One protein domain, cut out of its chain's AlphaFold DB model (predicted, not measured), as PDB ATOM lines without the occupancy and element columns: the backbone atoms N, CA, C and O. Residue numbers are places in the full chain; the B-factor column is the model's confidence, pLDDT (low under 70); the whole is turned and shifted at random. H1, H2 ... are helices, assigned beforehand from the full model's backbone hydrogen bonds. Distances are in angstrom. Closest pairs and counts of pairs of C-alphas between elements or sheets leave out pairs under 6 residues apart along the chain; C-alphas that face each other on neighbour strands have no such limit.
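Overview. This is residues 264 to 355 of the 355 residues of the protein "Mtf2 domain-containing protein" of Aspergillus glaucus CBS 516.65 (UniProt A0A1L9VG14). One long helix, H2, runs along a rod; H3 and H4 form a slanting row from H1 to the first part of H2, and residues 313 to 325 fold back from H2's far end. The printed part has 92 residues with four named helices, H1 to H4, and no named strand: all helix. It is loose, with a radius of gyration of the C-alphas of 16.7 A, and spans 58 by 24 by 19 A.

Arrangement. H2, residues 283 to 312, touches H4, residues 341 to 353, with 283 to 290 alone; the closest C-alphas, Cys 286 and Glu 346, are 6.3 A apart. H3, residues 326 to 336, touches H4 only at the corner, closest at C-alphas 335 and 341, 4.8 A. H1, residues 264 to 277, touches H3 at a steep tilt of 48 degrees, with 264 to 268 alone, closest at C-alphas 265 and 331, 5.6 A. H1 and H2 are apart. O i to N i+4 pairs are within hydrogen-bond range throughout H1, H3 and H4, and 25 of 26 in H2.

Along the chain. H2 measures 44.0 A from first to last C-alpha. C-alpha 264 is at (604.193, 206.580, 804.449), C-alpha 353 at (625.979, 188.739, 806.615).

Size, cuts and confidence. The printed part has no cut. H2 to H3 is a long link. Residues 310 to 318, 338 and 355 have pLDDT under 70.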
ATOM      1  N   LEU A 264     602.753 206.668 804.660       88.31
ATOM      2  CA  LEU A 264     604.193 206.580 804.449       88.31
ATOM      3  C   LEU A 264     604.994 207.334 805.519       88.31
ATOM      4  O   LEU A 264     606.133 206.969 805.815       88.31
ATOM      5  N   GLY A 265     604.407 208.378 806.109       88.62
ATOM      6  CA  GLY A 265     605.009 209.084 807.238       88.62
ATOM      7  C   GLY A 265     605.092 208.182 808.470       88.62
ATOM      8  O   GLY A 265     606.121 208.159 809.151       88.62
ATOM      9  N   GLY A 266     604.053 207.381 808.704       90.12
ATOM     10  CA  GLY A 266     604.022 206.324 809.712       90.12
ATOM     11  C   GLY A 266     605.117 205.281 809.496       90.12
ATOM     12  O   GLY A 266     605.863 204.988 810.429       90.12
ATOM     13  N   VAL A 267     605.308 204.809 808.257       92.50
ATOM     14  CA  VAL A 267     606.416 203.894 807.907       92.50
ATOM     15  C   VAL A 267     607.779 204.500 808.260       92.50
ATOM     16  O   VAL A 267     608.578 203.857 808.938       92.50
ATOM     17  N   ILE A 268     608.042 205.753 807.871       92.44
ATOM     18  CA  ILE A 268     609.292 206.448 808.228       92.44
ATOM     19  C   ILE A 268     609.461 206.565 809.745       92.44
ATOM     20  O   ILE A 268     610.558 206.350 810.260       92.44
ATOM     21  N   SER A 269     608.385 206.889 810.462       92.88
ATOM     22  CA  SER A 269     608.410 207.045 811.918       92.88
ATOM     23  C   SER A 269     608.760 205.733 812.626       92.88
ATOM     24  O   SER A 269     609.498 205.746 813.610       92.88
ATOM     25  N   LEU A 270     608.278 204.598 812.107       93.06
ATOM     26  CA  LEU A 270     608.634 203.267 812.604       93.06
ATOM     27  C   LEU A 270     610.111 202.945 812.350       93.06
ATOM     28  O   LEU A 270     610.794 202.488 813.261       93.06
ATOM     29  N   LEU A 271     610.632 203.238 811.155       94.19
ATOM     30  CA  LEU A 271     612.048 203.013 810.829       94.19
ATOM     31  C   LEU A 271     612.990 203.869 811.690       94.19
ATOM     32  O   LEU A 271     613.987 203.367 812.211       94.19
ATOM     33  N   GLN A 272     612.653 205.148 811.883       93.38
ATOM     34  CA  GLN A 272     613.392 206.057 812.767       93.38
ATOM     35  C   GLN A 272     613.447 205.532 814.191       93.38
ATOM     36  O   GLN A 272     614.474 205.599 814.859       93.38
ATOM     37  N   GLU A 273     612.339 205.001 814.674       91.38
ATOM     38  CA  GLU A 273     612.323 204.456 816.009       91.38
ATOM     39  C   GLU A 273     613.083 203.142 816.133       91.38
ATOM     40  O   GLU A 273     613.760 202.962 817.142       91.38
ATOM     41  N   MET A 274     613.004 202.242 815.149       92.75
ATOM     42  CA  MET A 274     613.862 201.055 815.138       92.75
ATOM     43  C   MET A 274     615.328 201.471 815.298       92.75
ATOM     44  O   MET A 274     616.052 200.883 816.096       92.75
ATOM     45  N   GLU A 275     615.747 202.554 814.638       91.81
ATOM     46  CA  GLU A 275     617.081 203.130 814.812       91.81
ATOM     47  C   GLU A 275     617.325 203.691 816.226       91.81
ATOM     48  O   GLU A 275     618.366 203.397 816.810       91.81
ATOM     49  N   VAL A 276     616.381 204.441 816.805       91.69
ATOM     50  CA  VAL A 276     616.514 205.029 818.157       91.69
ATOM     51  C   VAL A 276     616.541 203.969 819.261       91.69
ATOM     52  O   VAL A 276     617.311 204.091 820.212       91.69
ATOM     53  N   ILE A 277     615.695 202.943 819.162       89.56
ATOM     54  CA  ILE A 277     615.613 201.849 820.141       89.56
ATOM     55  C   ILE A 277     616.759 200.848 819.937       89.56
ATOM     56  O   ILE A 277     617.120 200.125 820.863       89.56
ATOM     57  N   GLY A 278     617.368 200.834 818.748       89.38
ATOM     58  CA  GLY A 278     618.404 199.871 818.385       89.38
ATOM     59  C   GLY A 278     617.837 198.518 817.954       89.38
ATOM     60  O   GLY A 278     618.526 197.508 818.065       89.38
ATOM     61  N   VAL A 279     616.594 198.484 817.464       91.06
ATOM     62  CA  VAL A 279     616.024 197.299 816.814       91.06
ATOM     63  C   VAL A 279     616.624 197.182 815.423       91.06
ATOM     64  O   VAL A 279     616.528 198.084 814.588       91.06
ATOM     65  N   ASP A 280     617.254 196.048 815.166       90.50
ATOM     66  CA  ASP A 280     617.943 195.817 813.915       90.50
ATOM     67  C   ASP A 280     616.989 195.353 812.813       90.50
ATOM     68  O   ASP A 280     616.296 194.348 812.947       90.50
ATOM     69  N   ALA A 281     616.999 196.072 811.690       91.75
ATOM     70  CA  ALA A 281     616.334 195.637 810.466       91.75
ATOM     71  C   ALA A 281     616.959 194.334 809.939       91.75
ATOM     72  O   ALA A 281     618.190 194.189 809.944       91.75
ATOM     73  N   ASN A 282     616.119 193.425 809.450       92.00
ATOM     74  CA  ASN A 282     616.531 192.159 808.845       92.00
ATOM     75  C   ASN A 282     616.314 192.165 807.320       92.00
ATOM     76  O   ASN A 282     615.959 193.191 806.722       92.00
ATOM     77  N   GLU A 283     616.574 191.024 806.674       90.88
ATOM     78  CA  GLU A 283     616.361 190.859 805.232       90.88
ATOM     79  C   GLU A 283     614.893 191.109 804.864       90.88
ATOM     80  O   GLU A 283     614.615 191.847 803.912       90.88
ATOM     81  N   ARG A 284     613.956 190.620 805.686       92.25
ATOM     82  CA  ARG A 284     612.522 190.859 805.510       92.25
ATOM     83  C   ARG A 284     612.146 192.336 805.595       92.25
ATOM     84  O   ARG A 284     611.384 192.803 804.749       92.25
ATOM     85  N   THR A 285     612.715 193.110 806.525       93.69
ATOM     86  CA  THR A 285     612.514 194.570 806.569       93.69
ATOM     87  C   THR A 285     612.916 195.196 805.235       93.69
ATOM     88  O   THR A 285     612.157 195.964 804.648       93.69
ATOM     89  N   CYS A 286     614.094 194.838 804.711       92.38
ATOM     90  CA  CYS A 286     614.581 195.365 803.436       92.38
ATOM     91  C   CYS A 286     613.683 194.945 802.267       92.38
ATOM     92  O   CYS A 286     613.411 195.753 801.379       92.38
ATOM     93  N   TYR A 287     613.201 193.702 802.271       92.69
ATOM     94  CA  TYR A 287     612.272 193.193 801.267       92.69
ATOM     95  C   TYR A 287     610.953 193.973 801.256       92.69
ATOM     96  O   TYR A 287     610.544 194.447 800.196       92.69
ATOM     97  N   ILE A 288     610.331 194.177 802.425       93.31
ATOM     98  CA  ILE A 288     609.088 194.952 802.555       93.31
ATOM     99  C   ILE A 288     609.292 196.357 801.996       93.31
ATOM    100  O   ILE A 288     608.508 196.812 801.165       93.31
ATOM    101  N   LEU A 289     610.381 197.029 802.383       92.25
ATOM    102  CA  LEU A 289     610.665 198.367 801.875       92.25
ATOM    103  C   LEU A 289     610.864 198.364 800.357       92.25
ATOM    104  O   LEU A 289     610.283 199.210 799.684       92.25
ATOM    105  N   LYS A 290     611.606 197.402 799.792       89.88
ATOM    106  CA  LYS A 290     611.745 197.249 798.332       89.88
ATOM    107  C   LYS A 290     610.402 197.047 797.645       89.88
ATOM    108  O   LYS A 290     610.206 197.593 796.562       89.88
ATOM    109  N   GLU A 291     609.487 196.285 798.235       90.69
ATOM    110  CA  GLU A 291     608.176 196.069 797.628       90.69
ATOM    111  C   GLU A 291     607.319 197.333 797.646       90.69
ATOM    112  O   GLU A 291     606.719 197.668 796.626       90.69
ATOM    113  N   ILE A 292     607.375 198.110 798.734       89.94
ATOM    114  CA  ILE A 292     606.795 199.462 798.786       89.94
ATOM    115  C   ILE A 292     607.333 200.311 797.625       89.94
ATOM    116  O   ILE A 292     606.561 200.975 796.929       89.94
ATOM    117  N   LEU A 293     608.646 200.256 797.364       84.06
ATOM    118  CA  LEU A 293     609.255 200.998 796.256       84.06
ATOM    119  C   LEU A 293     608.741 200.534 794.894       84.06
ATOM    120  O   LEU A 293     608.317 201.352 794.081       84.06
ATOM    121  N   ARG A 294     608.758 199.222 794.642       87.44
ATOM    122  CA  ARG A 294     608.329 198.658 793.357       87.44
ATOM    123  C   ARG A 294     606.864 198.953 793.083       87.44
ATOM    124  O   ARG A 294     606.525 199.319 791.960       87.44
ATOM    125  N   GLN A 295     606.007 198.804 794.090       87.31
ATOM    126  CA  GLN A 295     604.592 199.137 793.989       87.31
ATOM    127  C   GLN A 295     604.414 200.608 793.622       87.31
ATOM    128  O   GLN A 295     603.709 200.926 792.668       87.31
ATOM    129  N   ARG A 296     605.144 201.495 794.293       82.56
ATOM    130  CA  ARG A 296     605.084 202.925 794.018       82.56
ATOM    131  C   ARG A 296     605.563 203.294 792.615       82.56
ATOM    132  O   ARG A 296     604.946 204.131 791.961       82.56
ATOM    133  N   ASP A 297     606.654 202.700 792.146       83.69
ATOM    134  CA  ASP A 297     607.179 202.962 790.804       83.69
ATOM    135  C   ASP A 297     606.197 202.516 789.714       83.69
ATOM    136  O   ASP A 297     606.077 203.186 788.683       83.69
ATOM    137  N   ARG A 298     605.475 201.409 789.941       86.25
ATOM    138  CA  ARG A 298     604.368 200.975 789.074       86.25
ATOM    139  C   ARG A 298     603.234 201.999 789.093       86.25
ATOM    140  O   ARG A 298     602.875 202.508 788.034       86.25
ATOM    141  N   ASP A 299     602.772 202.397 790.277       85.19
ATOM    142  CA  ASP A 299     601.680 203.367 790.429       85.19
ATOM    143  C   ASP A 299     602.002 204.720 789.775       85.19
ATOM    144  O   ASP A 299     601.147 205.332 789.125       85.19
ATOM    145  N   LEU A 300     603.250 205.180 789.907       82.44
ATOM    146  CA  LEU A 300     603.765 206.385 789.258       82.44
ATOM    147  C   LEU A 300     603.700 206.266 787.736       82.44
ATOM    148  O   LEU A 300     603.166 207.160 787.076       82.44
ATOM    149  N   LYS A 301     604.232 205.176 787.171       85.38
ATOM    150  CA  LYS A 301     604.215 204.939 785.719       85.38
ATOM    151  C   LYS A 301     602.786 204.900 785.184       85.38
ATOM    152  O   LYS A 301     602.500 205.578 784.197       85.38
ATOM    153  N   ASP A 302     601.888 204.202 785.871       84.25
ATOM    154  CA  ASP A 302     600.484 204.074 785.477       84.25
ATOM    155  C   ASP A 302     599.729 205.403 785.573       84.25
ATOM    156  O   ASP A 302     598.866 205.703 784.742       84.25
ATOM    157  N   HIS A 303     600.030 206.223 786.581       83.31
ATOM    158  CA  HIS A 303     599.469 207.566 786.704       83.31
ATOM    159  C   HIS A 303     599.930 208.475 785.556       83.31
ATOM    160  O   HIS A 303     599.097 209.112 784.909       83.31
ATOM    161  N   TRP A 304     601.233 208.505 785.258       82.19
ATOM    162  CA  TRP A 304     601.771 209.320 784.163       82.19
ATOM    163  C   TRP A 304     601.283 208.854 782.790       82.19
ATOM    164  O   TRP A 304     600.985 209.689 781.936       82.19
ATOM    165  N   TYR A 305     601.148 207.542 782.591       84.38
ATOM    166  CA  TYR A 305     600.575 206.972 781.375       84.38
ATOM    167  C   TYR A 305     599.122 207.418 781.172       84.38
ATOM    168  O   TYR A 305     598.784 207.952 780.115       84.38
ATOM    169  N   ARG A 306     598.278 207.295 782.207       80.69
ATOM    170  CA  ARG A 306     596.874 207.739 782.159       80.69
ATOM    171  C   ARG A 306     596.744 209.243 781.941       80.69
ATOM    172  O   ARG A 306     595.921 209.673 781.143       80.69
ATOM    173  N   ARG A 307     597.571 210.048 782.612       78.44
ATOM    174  CA  ARG A 307     597.561 211.509 782.453       78.44
ATOM    175  C   ARG A 307     597.881 211.930 781.019       78.44
ATOM    176  O   ARG A 307     597.205 212.806 780.491       78.44
ATOM    177  N   ARG A 308     598.850 211.268 780.379       78.69
ATOM    178  CA  ARG A 308     599.206 211.522 778.977       78.69
ATOM    179  C   ARG A 308     598.054 211.207 778.017       78.69
ATOM    180  O   ARG A 308     597.827 211.980 777.100       78.69
ATOM    181  N   GLN A 309     597.309 210.123 778.250       73.75
ATOM    182  CA  GLN A 309     596.139 209.779 777.429       73.75
ATOM    183  C   GLN A 309     594.981 210.779 777.587       73.75
ATOM    184  O   GLN A 309     594.298 211.085 776.617       73.75
ATOM    185  N   VAL A 310     594.773 211.310 778.796       69.50
ATOM    186  CA  VAL A 310     593.725 212.309 779.082       69.50
ATOM    187  C   VAL A 310     594.059 213.680 778.476       69.50
ATOM    188  O   VAL A 310     593.170 214.388 778.019       69.50
ATOM    189  N   GLU A 311     595.338 214.064 778.423       62.25
ATOM    190  CA  GLU A 311     595.765 215.298 777.739       62.25
ATOM    191  C   GLU A 311     595.513 215.255 776.218       62.25
ATOM    192  O   GLU A 311     595.352 216.307 775.598       62.25
ATOM    193  N   GLU A 312     595.418 214.059 775.633       63.19
ATOM    194  CA  GLU A 312     595.172 213.823 774.204       63.19
ATOM    195  C   GLU A 312     593.671 213.678 773.864       63.19
ATOM    196  O   GLU A 312     593.271 213.849 772.711       63.19
ATOM    197  N   GLY A 313     592.812 213.448 774.865       60.94
ATOM    198  CA  GLY A 313     591.368 213.296 774.695       60.94
ATOM    199  C   GLY A 313     590.589 213.546 775.988       60.94
ATOM    200  O   GLY A 313     590.521 212.684 776.855       60.94
ATOM    201  N   GLU A 314     589.932 214.708 776.046       58.12
ATOM    202  CA  GLU A 314     588.930 215.117 777.045       58.12
ATOM    203  C   GLU A 314     589.442 215.487 778.460       58.12
ATOM    204  O   GLU A 314     590.264 214.822 779.075       58.12
ATOM    205  N   LYS A 315     588.920 216.596 779.016       55.28
ATOM    206  CA  LYS A 315     589.336 217.183 780.309       55.28
ATOM    207  C   LYS A 315     588.847 216.356 781.510       55.28
ATOM    208  O   LYS A 315     588.026 216.830 782.299       55.28
ATOM    209  N   VAL A 316     589.352 215.140 781.694       60.22
ATOM    210  CA  VAL A 316     589.104 214.371 782.920       60.22
ATOM    211  C   VAL A 316     589.975 214.943 784.039       60.22
ATOM    212  O   VAL A 316     591.198 215.024 783.929       60.22
ATOM    213  N   ARG A 317     589.353 215.355 785.149       58.97
ATOM    214  CA  ARG A 317     590.083 215.743 786.364       58.97
ATOM    215  C   ARG A 317     590.735 214.497 786.963       58.97
ATOM    216  O   ARG A 317     590.108 213.784 787.743       58.97
ATOM    217  N   VAL A 318     591.987 214.233 786.603       65.25
ATOM    218  CA  VAL A 318     592.792 213.192 787.249       65.25
ATOM    219  C   VAL A 318     593.097 213.667 788.669       65.25
ATOM    220  O   VAL A 318     593.862 214.607 788.868       65.25
ATOM    221  N   ARG A 319     592.438 213.066 789.665       70.25
ATOM    222  CA  ARG A 319     592.735 213.322 791.079       70.25
ATOM    223  C   ARG A 319     594.170 212.883 791.357       70.25
ATOM    224  O   ARG A 319     594.518 211.745 791.048       70.25
ATOM    225  N   GLU A 320     594.966 213.764 791.961       73.44
ATOM    226  CA  GLU A 320     596.321 213.422 792.394       73.44
ATOM    227  C   GLU A 320     596.264 212.218 793.350       73.44
ATOM    228  O   GLU A 320     595.497 212.242 794.325       73.44
ATOM    229  N   PRO A 321     597.017 211.141 793.068       78.88
ATOM    230  CA  PRO A 321     597.074 209.982 793.942       78.88
ATOM    231  C   PRO A 321     597.543 210.365 795.344       78.88
ATOM    232  O   PRO A 321     598.337 211.288 795.525       78.88
ATOM    233  N   TRP A 322     597.090 209.625 796.354       79.69
ATOM    234  CA  TRP A 322     597.404 209.938 797.747       79.69
ATOM    235  C   TRP A 322     598.915 209.957 798.029       79.69
ATOM    236  O   TRP A 322     599.396 210.771 798.817       79.69
ATOM    237  N   TRP A 323     599.687 209.118 797.340       73.81
ATOM    238  CA  TRP A 323     601.140 209.044 797.472       73.81
ATOM    239  C   TRP A 323     601.881 210.234 796.838       73.81
ATOM    240  O   TRP A 323     603.066 210.423 797.121       73.81
ATOM    241  N   ASP A 324     601.214 211.050 796.012       74.56
ATOM    242  CA  ASP A 324     601.764 212.290 795.438       74.56
ATOM    243  C   ASP A 324     601.360 213.535 796.242       74.56
ATOM    244  O   ASP A 324     601.504 214.667 795.799       74.56
ATOM    245  N   MET A 325     600.862 213.375 797.465       79.94
ATOM    246  CA  MET A 325     600.674 214.523 798.351       79.94
ATOM    247  C   MET A 325     602.027 215.022 798.886       79.94
ATOM    248  O   MET A 325     602.974 214.252 799.057       79.94
ATOM    249  N   ALA A 326     602.136 216.320 799.194       76.44
ATOM    250  CA  ALA A 326     603.395 216.930 799.644       76.44
ATOM    251  C   ALA A 326     604.069 216.231 800.851       76.44
ATOM    252  O   ALA A 326     605.288 216.037 800.790       76.44
ATOM    253  N   PRO A 327     603.340 215.796 801.903       77.94
ATOM    254  CA  PRO A 327     603.933 215.036 803.009       77.94
ATOM    255  C   PRO A 327     604.521 213.698 802.547       77.94
ATOM    256  O   PRO A 327     605.638 213.338 802.920       77.94
ATOM    257  N   ASN A 328     603.812 213.008 801.653       81.56
ATOM    258  CA  ASN A 328     604.222 211.711 801.134       81.56
ATOM    259  C   ASN A 328     605.429 211.834 800.211       81.56
ATOM    260  O   ASN A 328     606.347 211.037 800.340       81.56
ATOM    261  N   ARG A 329     605.528 212.886 799.387       80.88
ATOM    262  CA  ARG A 329     606.735 213.165 798.584       80.88
ATOM    263  C   ARG A 329     608.003 213.336 799.423       80.88
ATOM    264  O   ARG A 329     609.089 212.991 798.954       80.88
ATOM    265  N   ARG A 330     607.892 213.879 800.640       84.88
ATOM    266  CA  ARG A 330     609.028 213.977 801.567       84.88
ATOM    267  C   ARG A 330     609.386 212.607 802.140       84.88
ATOM    268  O   ARG A 330     610.531 212.203 801.997       84.88
ATOM    269  N   ALA A 331     608.413 211.885 802.695       84.94
ATOM    270  CA  ALA A 331     608.631 210.545 803.252       84.94
ATOM    271  C   ALA A 331     609.224 209.578 802.211       84.94
ATOM    272  O   ALA A 331     610.161 208.831 802.471       84.94
ATOM    273  N   VAL A 332     608.745 209.691 800.977       81.69
ATOM    274  CA  VAL A 332     609.304 209.069 799.779       81.69
ATOM    275  C   VAL A 332     610.785 209.342 799.610       81.69
ATOM    276  O   VAL A 332     611.541 208.420 799.346       81.69
ATOM    277  N   ARG A 333     611.204 210.605 799.705       83.44
ATOM    278  CA  ARG A 333     612.597 210.995 799.499       83.44
ATOM    279  C   ARG A 333     613.466 210.435 800.615       83.44
ATOM    280  O   ARG A 333     614.587 210.025 800.348       83.44
ATOM    281  N   ASP A 334     612.929 210.378 801.824       86.69
ATOM    282  CA  ASP A 334     613.617 209.806 802.974       86.69
ATOM    283  C   ASP A 334     613.754 208.272 802.835       86.69
ATOM    284  O   ASP A 334     614.763 207.707 803.252       86.69
ATOM    285  N   LEU A 335     612.803 207.589 802.181       85.88
ATOM    286  CA  LEU A 335     612.934 206.170 801.812       85.88
ATOM    287  C   LEU A 335     613.905 205.935 800.642       85.88
ATOM    288  O   LEU A 335     614.730 205.026 800.715       85.88
ATOM    289  N   LEU A 336     613.776 206.730 799.572       72.00
ATOM    290  CA  LEU A 336     614.362 206.506 798.238       72.00
ATOM    291  C   LEU A 336     615.630 207.302 797.934       72.00
ATOM    292  O   LEU A 336     616.210 207.137 796.861       72.00
ATOM    293  N   GLY A 337     616.022 208.226 798.804       76.19
ATOM    294  CA  GLY A 337     617.203 209.044 798.578       76.19
ATOM    295  C   GLY A 337     618.453 208.177 798.374       76.19
ATOM    296  O   GLY A 337     618.490 207.038 798.833       76.19
ATOM    297  N   PRO A 338     619.516 208.712 797.750       69.56
ATOM    298  CA  PRO A 338     620.816 208.037 797.691       69.56
ATOM    299  C   PRO A 338     621.337 207.617 799.078       69.56
ATOM    300  O   PRO A 338     622.011 206.605 799.210       69.56
ATOM    301  N   GLU A 339     620.950 208.375 800.110       78.31
ATOM    302  CA  GLU A 339     621.188 208.103 801.535       78.31
ATOM    303  C   GLU A 339     619.890 207.727 802.278       78.31
ATOM    304  O   GLU A 339     619.738 207.950 803.480       78.31
ATOM    305  N   GLY A 340     618.905 207.220 801.539       86.38
ATOM    306  CA  GLY A 340     617.594 206.854 802.047       86.38
ATOM    307  C   GLY A 340     617.635 205.596 802.907       86.38
ATOM    308  O   GLY A 340     618.620 204.851 802.938       86.38
ATOM    309  N   TRP A 341     616.533 205.346 803.612       89.38
ATOM    310  CA  TRP A 341     616.407 204.202 804.516       89.38
ATOM    311  C   TRP A 341     616.750 202.868 803.859       89.38
ATOM    312  O   TRP A 341     617.457 202.065 804.460       89.38
ATOM    313  N   VAL A 342     616.299 202.646 802.624       88.50
ATOM    314  CA  VAL A 342     616.482 201.367 801.928       88.50
ATOM    315  C   VAL A 342     617.964 201.061 801.714       88.50
ATOM    316  O   VAL A 342     618.461 200.047 802.198       88.50
ATOM    317  N   SER A 343     618.709 201.987 801.106       88.00
ATOM    318  CA  SER A 343     620.144 201.816 800.856       88.00
ATOM    319  C   SER A 343     620.954 201.677 802.150       88.00
ATOM    320  O   SER A 343     621.848 200.831 802.235       88.00
ATOM    321  N   ARG A 344     620.621 202.463 803.184       90.81
ATOM    322  CA  ARG A 344     621.304 202.412 804.489       90.81
ATOM    323  C   ARG A 344     621.082 201.085 805.213       90.81
ATOM    324  O   ARG A 344     622.032 200.523 805.762       90.81
ATOM    325  N   LEU A 345     619.842 200.597 805.250       90.81
ATOM    326  CA  LEU A 345     619.503 199.349 805.936       90.81
ATOM    327  C   LEU A 345     620.058 198.136 805.192       90.81
ATOM    328  O   LEU A 345     620.642 197.266 805.831       90.81
ATOM    329  N   GLU A 346     619.997 198.121 803.861       89.50
ATOM    330  CA  GLU A 346     620.607 197.054 803.060       89.50
ATOM    331  C   GLU A 346     622.112 196.950 803.286       89.50
ATOM    332  O   GLU A 346     622.627 195.859 803.527       89.50
ATOM    333  N   ALA A 347     622.826 198.079 803.279       88.75
ATOM    334  CA  ALA A 347     624.259 198.083 803.550       88.75
ATOM    335  C   ALA A 347     624.578 197.526 804.950       88.75
ATOM    336  O   ALA A 347     625.562 196.802 805.121       88.75
ATOM    337  N   ARG A 348     623.740 197.824 805.953       88.44
ATOM    338  CA  ARG A 348     623.881 197.280 807.315       88.44
ATOM    339  C   ARG A 348     623.630 195.776 807.364       88.44
ATOM    340  O   ARG A 348     624.421 195.064 807.979       88.44
ATOM    341  N   VAL A 349     622.557 195.303 806.732       90.00
ATOM    342  CA  VAL A 349     622.195 193.879 806.691       90.00
ATOM    343  C   VAL A 349     623.265 193.077 805.947       90.00
ATOM    344  O   VAL A 349     623.778 192.100 806.485       90.00
ATOM    345  N   GLN A 350     623.715 193.556 804.787       88.75
ATOM    346  CA  GLN A 350     624.773 192.902 804.015       88.75
ATOM    347  C   GLN A 350     626.101 192.852 804.778       88.75
ATOM    348  O   GLN A 350     626.802 191.841 804.744       88.75
ATOM    349  N   LYS A 351     626.447 193.927 805.499       88.19
ATOM    350  CA  LYS A 351     627.649 193.957 806.337       88.19
ATOM    351  C   LYS A 351     627.584 192.913 807.450       88.19
ATOM    352  O   LYS A 351     628.595 192.275 807.716       88.19
ATOM    353  N   ARG A 352     626.419 192.722 808.077       83.94
ATOM    354  CA  ARG A 352     626.228 191.668 809.086       83.94
ATOM    355  C   ARG A 352     626.390 190.274 808.503       83.94
ATOM    356  O   ARG A 352     627.044 189.460 809.125       83.94
ATOM    357  N   ARG A 353     625.858 190.030 807.305       79.81
ATOM    358  CA  ARG A 353     625.979 188.739 806.615       79.81
ATOM    359  C   ARG A 353     627.422 188.380 806.237       79.81
ATOM    360  O   ARG A 353     627.742 187.214 806.049       79.81
ATOM    361  N   SER A 354     628.281 189.387 806.068       72.62
ATOM    362  CA  SER A 354     629.696 189.202 805.716       72.62
ATOM    363  C   SER A 354     630.640 188.989 806.907       72.62
ATOM    364  O   SER A 354     631.831 188.774 806.683       72.62
ATOM    365  N   VAL A 355     630.133 189.104 808.138       59.19
ATOM    366  CA  VAL A 355     630.860 188.884 809.401       59.19
ATOM    367  C   VAL A 355     630.435 187.539 809.964       59.19
ATOM    368  O   VAL A 355     631.334 186.820 810.454       59.19
TER     369      VAL A 355